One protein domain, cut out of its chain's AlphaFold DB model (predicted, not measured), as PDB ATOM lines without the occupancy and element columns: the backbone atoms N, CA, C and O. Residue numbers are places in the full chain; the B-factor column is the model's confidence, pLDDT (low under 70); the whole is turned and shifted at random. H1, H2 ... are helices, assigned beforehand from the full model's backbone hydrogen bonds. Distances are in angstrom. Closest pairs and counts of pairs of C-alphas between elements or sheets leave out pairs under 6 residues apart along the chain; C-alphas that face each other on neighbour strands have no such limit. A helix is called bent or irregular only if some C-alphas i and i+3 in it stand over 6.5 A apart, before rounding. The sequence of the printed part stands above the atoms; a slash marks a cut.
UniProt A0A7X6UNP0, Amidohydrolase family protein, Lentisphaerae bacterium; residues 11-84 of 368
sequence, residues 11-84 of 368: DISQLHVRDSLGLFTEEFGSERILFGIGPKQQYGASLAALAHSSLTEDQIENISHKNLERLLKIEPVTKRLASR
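This is residues 11 to 84 of the 368 residues of the protein "Amidohydrolase family protein" of Lentisphaerae bacterium (UniProt A0A7X6UNP0). Three separate helices, H1, H2 and H3, are set as a loose triangle with few contacts, and part of the long unnamed stretch of residues 29 to 44 runs through the middle of the model. H3, the longest, is kinked, and past it residues 78 to 84 stick out as a free tail. The printed part has 74 residues, with three named helices in the order H1, H2, H3 and no named strand. Its class is all helix, though under half of the residues, 32 of 74, are in named elements. It is compact, with a radius of gyration of the C-alphas of 12.5 A, and spans 32 by 28 by 19 A.

H1 is residues 20 to 28, from C-alpha 20 at (145.082, 218.447, 113.574), and is 11.8 A long. H2 is residues 45 to 51, 9.9 A from first to last C-alpha. H3 is residues 57 to 72, 21.8 A long, ending with C-alpha 72 at (153.927, 221.957, 90.070). H3 has a kink of 45 degrees near residue 65 and is irregular: C-alphas 64 and 67 are 7.6 A apart.

H1 and H2 are close but not clearly touching; their closest C-alphas, of Leu 21 and Leu 50, are 7.7 A apart. They run the same way at a steep tilt of 62 degrees. H2 and H3 are close but not clearly touching; their closest C-alphas, of Leu 50 and Ile 60, are 7.0 A apart. They run opposite ways at a steep tilt of 59 degrees. H1 and H3 are only just apart, at 8.1 A. In H1 and H2 every O i to N i+4 pair is within hydrogen-bond range; in H3, 10 of 12 are.

The two C-alphas farthest apart, of Glu 27 and Ser 83, are 37.4 A apart. The printed part has no cut. The link from H1 to H2 is long, and that from H2 to H3 is tight. The mean pLDDT of the printed part is 93.1, and no printed residue is under 70.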
ATOM      1  N   ASP A  11     146.733 223.327 103.397       94.62
ATOM      2  CA  ASP A  11     148.033 223.896 103.757       94.62
ATOM      3  C   ASP A  11     148.185 223.906 105.286       94.62
ATOM      4  O   ASP A  11     147.247 224.268 105.999       94.62
ATOM      5  N   ILE A  12     149.352 223.501 105.795       95.19
ATOM      6  CA  ILE A  12     149.600 223.388 107.244       95.19
ATOM      7  C   ILE A  12     150.137 224.672 107.886       95.19
ATOM      8  O   ILE A  12     150.446 224.664 109.077       95.19
ATOM      9  N   SER A  13     150.274 225.764 107.129       91.12
ATOM     10  CA  SER A  13     150.928 226.987 107.605       91.12
ATOM     11  C   SER A  13     150.383 227.501 108.943       91.12
ATOM     12  O   SER A  13     151.170 227.829 109.824       91.12
ATOM     13  N   GLN A  14     149.059 227.476 109.141       87.88
ATOM     14  CA  GLN A  14     148.391 227.929 110.371       87.88
ATOM     15  C   GLN A  14     147.809 226.800 111.230       87.88
ATOM     16  O   GLN A  14     146.941 227.044 112.075       87.88
ATOM     17  N   LEU A  15     148.250 225.560 111.023       90.88
ATOM     18  CA  LEU A  15     147.697 224.393 111.701       90.88
ATOM     19  C   LEU A  15     148.261 224.242 113.126       90.88
ATOM     20  O   LEU A  15     149.026 223.330 113.415       90.88
ATOM     21  N   HIS A  16     147.901 225.183 113.997       91.12
ATOM     22  CA  HIS A  16     148.425 225.327 115.358       91.12
ATOM     23  C   HIS A  16     147.671 224.501 116.405       91.12
ATOM     24  O   HIS A  16     148.133 224.393 117.532       91.12
ATOM     25  N   VAL A  17     146.505 223.948 116.071       90.00
ATOM     26  CA  VAL A  17     145.681 223.175 117.009       90.00
ATOM     27  C   VAL A  17     146.229 221.758 117.116       90.00
ATOM     28  O   VAL A  17     146.487 221.109 116.095       90.00
ATOM     29  N   ARG A  18     146.341 221.268 118.352       87.12
ATOM     30  CA  ARG A  18     146.813 219.920 118.680       87.12
ATOM     31  C   ARG A  18     146.141 218.839 117.814       87.12
ATOM     32  O   ARG A  18     144.954 218.924 117.513       87.12
ATOM     33  N   ASP A  19     146.914 217.828 117.412       85.19
ATOM     34  CA  ASP A  19     146.495 216.619 116.671       85.19
ATOM     35  C   ASP A  19     145.881 216.849 115.278       85.19
ATOM     36  O   ASP A  19     145.624 215.891 114.542       85.19
ATOM     37  N   SER A  20     145.712 218.105 114.852       89.38
ATOM     38  CA  SER A  20     145.082 218.447 113.574       89.38
ATOM     39  C   SER A  20     145.789 217.796 112.389       89.38
ATOM     40  O   SER A  20     145.136 217.260 111.500       89.38
ATOM     41  N   LEU A  21     147.124 217.781 112.377       91.94
ATOM     42  CA  LEU A  21     147.888 217.189 111.279       91.94
ATOM     43  C   LEU A  21     147.621 215.681 111.126       91.94
ATOM     44  O   LEU A  21     147.442 215.197 110.006       91.94
ATOM     45  N   GLY A  22     147.549 214.953 112.244       92.00
ATOM     46  CA  GLY A  22     147.205 213.531 112.259       92.00
ATOM     47  C   GLY A  22     145.770 213.292 111.798       92.00
ATOM     48  O   GLY A  22     145.542 212.470 110.912       92.00
ATOM     49  N   LEU A  23     144.823 214.083 112.317       91.38
ATOM     50  CA  LEU A  23     143.413 214.053 111.915       91.38
ATOM     51  C   LEU A  23     143.251 214.236 110.401       91.38
ATOM     52  O   LEU A  23     142.628 213.413 109.740       91.38
ATOM     53  N   PHE A  24     143.847 215.283 109.826       92.75
ATOM     54  CA  PHE A  24     143.738 215.536 108.391       92.75
ATOM     55  C   PHE A  24     144.410 214.449 107.549       92.75
ATOM     56  O   PHE A  24     143.906 214.119 106.475       92.75
ATOM     57  N   THR A  25     145.521 213.886 108.028       95.19
ATOM     58  CA  THR A  25     146.227 212.815 107.316       95.19
ATOM     59  C   THR A  25     145.414 211.524 107.285       95.19
ATOM     60  O   THR A  25     145.383 210.862 106.251       95.19
ATOM     61  N   GLU A  26     144.738 211.173 108.376       94.06
ATOM     62  CA  GLU A  26     143.870 209.992 108.427       94.06
ATOM     63  C   GLU A  26     142.611 210.160 107.570       94.06
ATOM     64  O   GLU A  26     142.243 209.250 106.833       94.06
ATOM     65  N   GLU A  27     141.985 211.337 107.617       93.69
ATOM     66  CA  GLU A  27     140.725 211.590 106.912       93.69
ATOM     67  C   GLU A  27     140.899 211.803 105.401       93.69
ATOM     68  O   GLU A  27     140.030 211.428 104.611       93.69
ATOM     69  N   PHE A  28     141.996 212.437 104.971       95.50
ATOM     70  CA  PHE A  28     142.169 212.865 103.574       95.50
ATOM     71  C   PHE A  28     143.425 212.342 102.885       95.50
ATOM     72  O   PHE A  28     143.581 212.602 101.691       95.50
ATOM     73  N   GLY A  29     144.291 211.634 103.610       96.50
ATOM     74  CA  GLY A  29     145.568 211.155 103.103       96.50
ATOM     75  C   GLY A  29     146.659 212.230 103.097       96.50
ATOM     76  O   GLY A  29     146.432 213.412 102.817       96.50
ATOM     77  N   SER A  30     147.892 211.807 103.394       97.75
ATOM     78  CA  SER A  30     149.068 212.693 103.396       97.75
ATOM     79  C   SER A  30     149.344 213.316 102.029       97.75
ATOM     80  O   SER A  30     149.943 214.380 101.954       97.75
ATOM     81  N   GLU A  31     148.887 212.692 100.941       97.31
ATOM     82  CA  GLU A  31     149.060 213.122  99.556       97.31
ATOM     83  C   GLU A  31     148.249 214.371  99.183       97.31
ATOM     84  O   GLU A  31     148.438 214.915  98.095       97.31
ATOM     85  N   ARG A  32     147.367 214.831 100.081       96.62
ATOM     86  CA  ARG A  32     146.501 216.007  99.907       96.62
ATOM     87  C   ARG A  32     146.804 217.161 100.860       96.62
ATOM     88  O   ARG A  32     146.016 218.106 100.962       96.62
ATOM     89  N   ILE A  33     147.940 217.100 101.542       97.62
ATOM     90  CA  ILE A  33     148.364 218.097 102.525       97.62
ATOM     91  C   ILE A  33     149.689 218.707 102.068       97.62
ATOM     92  O   ILE A  33     150.612 217.999 101.691       97.62
ATOM     93  N   LEU A  34     149.794 220.025 102.064       97.06
ATOM     94  CA  LEU A  34     150.955 220.766 101.596       97.06
ATOM     95  C   LEU A  34     151.666 221.413 102.775       97.06
ATOM     96  O   LEU A  34     151.034 221.986 103.664       97.06
ATOM     97  N   PHE A  35     152.993 221.354 102.746       96.38
ATOM     98  CA  PHE A  35     153.818 222.177 103.605       96.38
ATOM     99  C   PHE A  35     153.717 223.644 103.190       96.38
ATOM    100  O   PHE A  35     154.008 224.003 102.046       96.38
ATOM    101  N   GLY A  36     153.374 224.494 104.150       93.31
ATOM    102  CA  GLY A  36     153.459 225.933 104.001       93.31
ATOM    103  C   GLY A  36     154.071 226.587 105.222       93.31
ATOM    104  O   GLY A  36     154.018 226.087 106.351       93.31
ATOM    105  N   ILE A  37     154.673 227.736 104.954       85.31
ATOM    106  CA  ILE A  37     155.199 228.651 105.955       85.31
ATOM    107  C   ILE A  37     154.200 229.797 106.054       85.31
ATOM    108  O   ILE A  37     153.841 230.404 105.045       85.31
ATOM    109  N   GLY A  38     153.659 230.017 107.247       87.12
ATOM    110  CA  GLY A  38     152.630 231.028 107.453       87.12
ATOM    111  C   GLY A  38     153.183 232.448 107.422       87.12
ATOM    112  O   GLY A  38     154.308 232.693 106.976       87.12
ATOM    113  N   PRO A  39     152.400 233.415 107.918       90.94
ATOM    114  CA  PRO A  39     152.882 234.762 108.176       90.94
ATOM    115  C   PRO A  39     154.173 234.777 109.006       90.94
ATOM    116  O   PRO A  39     154.444 233.865 109.791       90.94
ATOM    117  N   LYS A  40     154.962 235.849 108.869       90.31
ATOM    118  CA  LYS A  40     156.313 235.943 109.445       90.31
ATOM    119  C   LYS A  40     156.356 235.661 110.953       90.31
ATOM    120  O   LYS A  40     157.304 235.039 111.409       90.31
ATOM    121  N   GLN A  41     155.323 236.036 111.706       89.56
ATOM    122  CA  GLN A  41     155.238 235.806 113.151       89.56
ATOM    123  C   GLN A  41     155.098 234.327 113.571       89.56
ATOM    124  O   GLN A  41     155.200 234.019 114.758       89.56
ATOM    125  N   GLN A  42     154.851 233.413 112.626       91.75
ATOM    126  CA  GLN A  42     154.767 231.967 112.870       91.75
ATOM    127  C   GLN A  42     156.111 231.258 112.662       91.75
ATOM    128  O   GLN A  42     156.313 230.166 113.186       91.75
ATOM    129  N   TYR A  43     157.045 231.883 111.940       93.38
ATOM    130  CA  TYR A  43     158.384 231.355 111.688       93.38
ATOM    131  C   TYR A  43     158.388 229.853 111.322       93.38
ATOM    132  O   TYR A  43     157.760 229.444 110.347       93.38
ATOM    133  N   GLY A  44     159.127 229.035 112.066       95.38
ATOM    134  CA  GLY A  44     159.311 227.603 111.853       95.38
ATOM    135  C   GLY A  44     158.291 226.712 112.564       95.38
ATOM    136  O   GLY A  44     158.562 225.524 112.728       95.38
ATOM    137  N   ALA A  45     157.150 227.250 112.993       96.06
ATOM    138  CA  ALA A  45     156.152 226.505 113.757       96.06
ATOM    139  C   ALA A  45     155.625 225.261 113.023       96.06
ATOM    140  O   ALA A  45     155.679 224.156 113.562       96.06
ATOM    141  N   SER A  46     155.205 225.409 111.761       95.94
ATOM    142  CA  SER A  46     154.712 224.286 110.946       95.94
ATOM    143  C   SER A  46     155.789 223.229 110.680       95.94
ATOM    144  O   SER A  46     155.481 222.041 110.599       95.94
ATOM    145  N   LEU A  47     157.062 223.638 110.597       96.25
ATOM    146  CA  LEU A  47     158.190 222.719 110.445       96.25
ATOM    147  C   LEU A  47     158.406 221.879 111.705       96.25
ATOM    148  O   LEU A  47     158.576 220.669 111.593       96.25
ATOM    149  N   ALA A  48     158.384 222.497 112.888       96.56
ATOM    150  CA  ALA A  48     158.516 221.770 114.148       96.56
ATOM    151  C   ALA A  48     157.327 220.826 114.386       96.56
ATOM    152  O   ALA A  48     157.535 219.665 114.732       96.56
ATOM    153  N   ALA A  49     156.101 221.288 114.119       95.88
ATOM    154  CA  ALA A  49     154.897 220.467 114.228       95.88
ATOM    155  C   ALA A  49     154.954 219.233 113.311       95.88
ATOM    156  O   ALA A  49     154.685 218.120 113.754       95.88
ATOM    157  N   LEU A  50     155.371 219.400 112.048       96.56
ATOM    158  CA  LEU A  50     155.551 218.277 111.125       96.56
ATOM    159  C   LEU A  50     156.670 217.331 111.591       96.56
ATOM    160  O   LEU A  50     156.475 216.116 111.596       96.56
ATOM    161  N   ALA A  51     157.812 217.877 112.019       96.44
ATOM    162  CA  ALA A  51     158.981 217.102 112.439       96.44
ATOM    163  C   ALA A  51     158.753 216.276 113.719       96.44
ATOM    164  O   ALA A  51     159.397 215.246 113.892       96.44
ATOM    165  N   HIS A  52     157.847 216.713 114.599       95.69
ATOM    166  CA  HIS A  52     157.484 216.012 115.837       95.69
ATOM    167  C   HIS A  52     156.115 215.315 115.777       95.69
ATOM    168  O   HIS A  52     155.625 214.820 116.801       95.69
ATOM    169  N   SER A  53     155.498 215.265 114.592       94.31
ATOM    170  CA  SER A  53     154.238 214.554 114.378       94.31
ATOM    171  C   SER A  53     154.405 213.039 114.539       94.31
ATOM    172  O   SER A  53     155.503 212.496 114.441       94.31
ATOM    173  N   SER A  54     153.298 212.332 114.765       91.56
ATOM    174  CA  SER A  54     153.255 210.863 114.806       91.56
ATOM    175  C   SER A  54     153.170 210.213 113.416       91.56
ATOM    176  O   SER A  54     152.918 209.011 113.313       91.56
ATOM    177  N   LEU A  55     153.340 210.997 112.347       95.25
ATOM    178  CA  LEU A  55     153.260 210.518 110.971       95.25
ATOM    179  C   LEU A  55     154.477 209.662 110.598       95.25
ATOM    180  O   LEU A  55     155.574 209.830 111.122       95.25
ATOM    181  N   THR A  56     154.279 208.756 109.644       96.69
ATOM    182  CA  THR A  56     155.364 207.962 109.049       96.69
ATOM    183  C   THR A  56     156.281 208.824 108.176       96.69
ATOM    184  O   THR A  56     155.871 209.878 107.686       96.69
ATOM    185  N   GLU A  57     157.503 208.351 107.916       95.88
ATOM    186  CA  GLU A  57     158.464 209.043 107.042       95.88
ATOM    187  C   GLU A  57     157.875 209.332 105.651       95.88
ATOM    188  O   GLU A  57     157.939 210.466 105.183       95.88
ATOM    189  N   ASP A  58     157.192 208.362 105.033       97.50
ATOM    190  CA  ASP A  58     156.545 208.546 103.726       97.50
ATOM    191  C   ASP A  58     155.468 209.641 103.740       97.50
ATOM    192  O   ASP A  58     155.358 210.433 102.797       97.50
ATOM    193  N   GLN A  59     154.670 209.710 104.813       98.00
ATOM    194  CA  GLN A  59     153.659 210.754 104.984       98.00
ATOM    195  C   GLN A  59     154.312 212.127 105.187       98.00
ATOM    196  O   GLN A  59     153.862 213.111 104.598       98.00
ATOM    197  N   ILE A  60     155.394 212.197 105.966       97.06
ATOM    198  CA  ILE A  60     156.169 213.426 106.163       97.06
ATOM    199  C   ILE A  60     156.786 213.891 104.838       97.06
ATOM    200  O   ILE A  60     156.707 215.076 104.517       97.06
ATOM    201  N   GLU A  61     157.354 212.995 104.029       96.00
ATOM    202  CA  GLU A  61     157.909 213.325 102.708       96.00
ATOM    203  C   GLU A  61     156.832 213.809 101.728       96.00
ATOM    204  O   GLU A  61     157.040 214.783 100.997       96.00
ATOM    205  N   ASN A  62     155.649 213.180 101.748       97.62
ATOM    206  CA  ASN A  62     154.502 213.650 100.975       97.62
ATOM    207  C   ASN A  62     154.191 215.114 101.285       97.62
ATOM    208  O   ASN A  62     154.151 215.943 100.373       97.62
ATOM    209  N   ILE A  63     154.040 215.431 102.569       97.62
ATOM    210  CA  ILE A  63     153.643 216.762 103.024       97.62
ATOM    211  C   ILE A  63     154.755 217.785 102.792       97.62
ATOM    212  O   ILE A  63     154.492 218.875 102.287       97.62
ATOM    213  N   SER A  64     155.996 217.435 103.137       95.25
ATOM    214  CA  SER A  64     157.142 218.348 103.103       95.25
ATOM    215  C   SER A  64     157.553 218.768 101.694       95.25
ATOM    216  O   SER A  64     157.939 219.923 101.516       95.25
ATOM    217  N   HIS A  65     157.469 217.881 100.693       93.94
ATOM    218  CA  HIS A  65     157.855 218.243  99.325       93.94
ATOM    219  C   HIS A  65     157.124 217.483  98.208       93.94
ATOM    220  O   HIS A  65     156.695 218.133  97.247       93.94
ATOM    221  N   LYS A  66     156.927 216.153  98.299       96.12
ATOM    222  CA  LYS A  66     156.501 215.352  97.128       96.12
ATOM    223  C   LYS A  66     155.158 215.812  96.554       96.12
ATOM    224  O   LYS A  66     154.945 215.744  95.343       96.12
ATOM    225  N   ASN A  67     154.233 216.277  97.393       96.62
ATOM    226  CA  ASN A  67     152.929 216.755  96.933       96.62
ATOM    227  C   ASN A  67     153.055 218.018  96.074       96.62
ATOM    228  O   ASN A  67     152.471 218.088  94.990       96.62
ATOM    229  N   LEU A  68     153.843 218.993  96.532       94.25
ATOM    230  CA  LEU A  68     154.075 220.231  95.794       94.25
ATOM    231  C   LEU A  68     154.862 219.958  94.506       94.25
ATOM    232  O   LEU A  68     154.544 220.530  93.464       94.25
ATOM    233  N   GLU A  69     155.819 219.028  94.556       94.88
ATOM    234  CA  GLU A  69     156.577 218.583  93.385       94.88
ATOM    235  C   GLU A  69     155.671 218.021  92.288       94.88
ATOM    236  O   GLU A  69     155.719 218.474  91.142       94.88
ATOM    237  N   ARG A  70     154.767 217.102  92.653       94.88
ATOM    238  CA  ARG A  70     153.787 216.523  91.721       94.88
ATOM    239  C   ARG A  70     152.821 217.568  91.165       94.88
ATOM    240  O   ARG A  70     152.525 217.540  89.971       94.88
ATOM    241  N   LEU A  71     152.335 218.486  92.005       95.00
ATOM    242  CA  LEU A  71     151.388 219.530  91.597       95.00
ATOM    243  C   LEU A  71     152.003 220.526  90.614       95.00
ATOM    244  O   LEU A  71     151.367 220.887  89.623       95.00
ATOM    245  N   LEU A  72     153.233 220.962  90.885       94.88
ATOM    246  CA  LEU A  72     153.927 221.957  90.070       94.88
ATOM    247  C   LEU A  72     154.739 221.339  88.927       94.88
ATOM    248  O   LEU A  72     155.263 222.081  88.098       94.88
ATOM    249  N   LYS A  73     154.824 220.003  88.860       95.50
ATOM    250  CA  LYS A  73     155.661 219.256  87.908       95.50
ATOM    251  C   LYS A  73     157.121 219.718  87.958       95.50
ATOM    252  O   LYS A  73     157.753 219.919  86.923       95.50
ATOM    253  N   ILE A  74     157.622 219.932  89.172       92.06
ATOM    254  CA  ILE A  74     159.020 220.287  89.414       92.06
ATOM    255  C   ILE A  74     159.804 219.016  89.737       92.06
ATOM    256  O   ILE A  74     159.329 218.149  90.468       92.06
ATOM    257  N   GLU A  75     161.003 218.909  89.174       91.12
ATOM    258  CA  GLU A  75     161.917 217.818  89.497       91.12
ATOM    259  C   GLU A  75     162.422 217.960  90.943       91.12
ATOM    260  O   GLU A  75     162.725 219.087  91.361       91.12
ATOM    261  N   PRO A  76     162.557 216.851  91.697       88.38
ATOM    262  CA  PRO A  76     163.048 216.897  93.065       88.38
ATOM    263  C   PRO A  76     164.411 217.571  93.168       88.38
ATOM    264  O   PRO A  76     165.372 217.242  92.461       88.38
ATOM    265  N   VAL A  77     164.517 218.520  94.092       84.69
ATOM    266  CA  VAL A  77     165.767 219.236  94.322       84.69
ATOM    267  C   VAL A  77     166.664 218.401  95.236       84.69
ATOM    268  O   VAL A  77     166.438 218.307  96.437       84.69
ATOM    269  N   THR A  78     167.744 217.844  94.691       84.62
ATOM    270  CA  THR A  78     168.675 216.972  95.440       84.62
ATOM    271  C   THR A  78     169.770 217.722  96.206       84.62
ATOM    272  O   THR A  78     170.602 217.107  96.873       84.62
ATOM    273  N   LYS A  79     169.800 219.059  96.125       85.75
ATOM    274  CA  LYS A  79     170.773 219.905  96.830       85.75
ATOM    275  C   LYS A  79     170.137 221.179  97.367       85.75
ATOM    276  O   LYS A  79     169.285 221.786  96.731       85.75
ATOM    277  N   ARG A  80     170.620 221.658  98.510       84.44
ATOM    278  CA  ARG A  80     170.178 222.942  99.059       84.44
ATOM    279  C   ARG A  80     170.500 224.083  98.082       84.44
ATOM    280  O   ARG A  80     171.657 224.262  97.713       84.44
ATOM    281  N   LEU A  81     169.483 224.854  97.684       87.06
ATOM    282  CA  LEU A  81     169.642 225.984  96.754       87.06
ATOM    283  C   LEU A  81     170.081 227.277  97.455       87.06
ATOM    284  O   LEU A  81     170.853 228.049  96.898       87.06
ATOM    285  N   ALA A  82     169.595 227.510  98.674       87.75
ATOM    286  CA  ALA A  82     169.940 228.686  99.467       87.75
ATOM    287  C   ALA A  82     171.205 228.454 100.307       87.75
ATOM    288  O   ALA A  82     171.425 227.354 100.825       87.75
ATOM    289  N   SER A  83     171.999 229.507 100.512       90.81
ATOM    290  CA  SER A  83     173.107 229.475 101.469       90.81
ATOM    291  C   SER A  83     172.598 229.178 102.883       90.81
ATOM    292  O   SER A  83     171.464 229.498 103.252       90.81
ATOM    293  N   ARG A  84     173.435 228.521 103.694       90.69
ATOM    294  CA  ARG A  84     173.123 228.279 105.104       90.69
ATOM    295  C   ARG A  84     173.196 229.605 105.872       90.69
ATOM    296  O   ARG A  84     174.263 230.211 105.861       90.69
TER     297      ARG A  84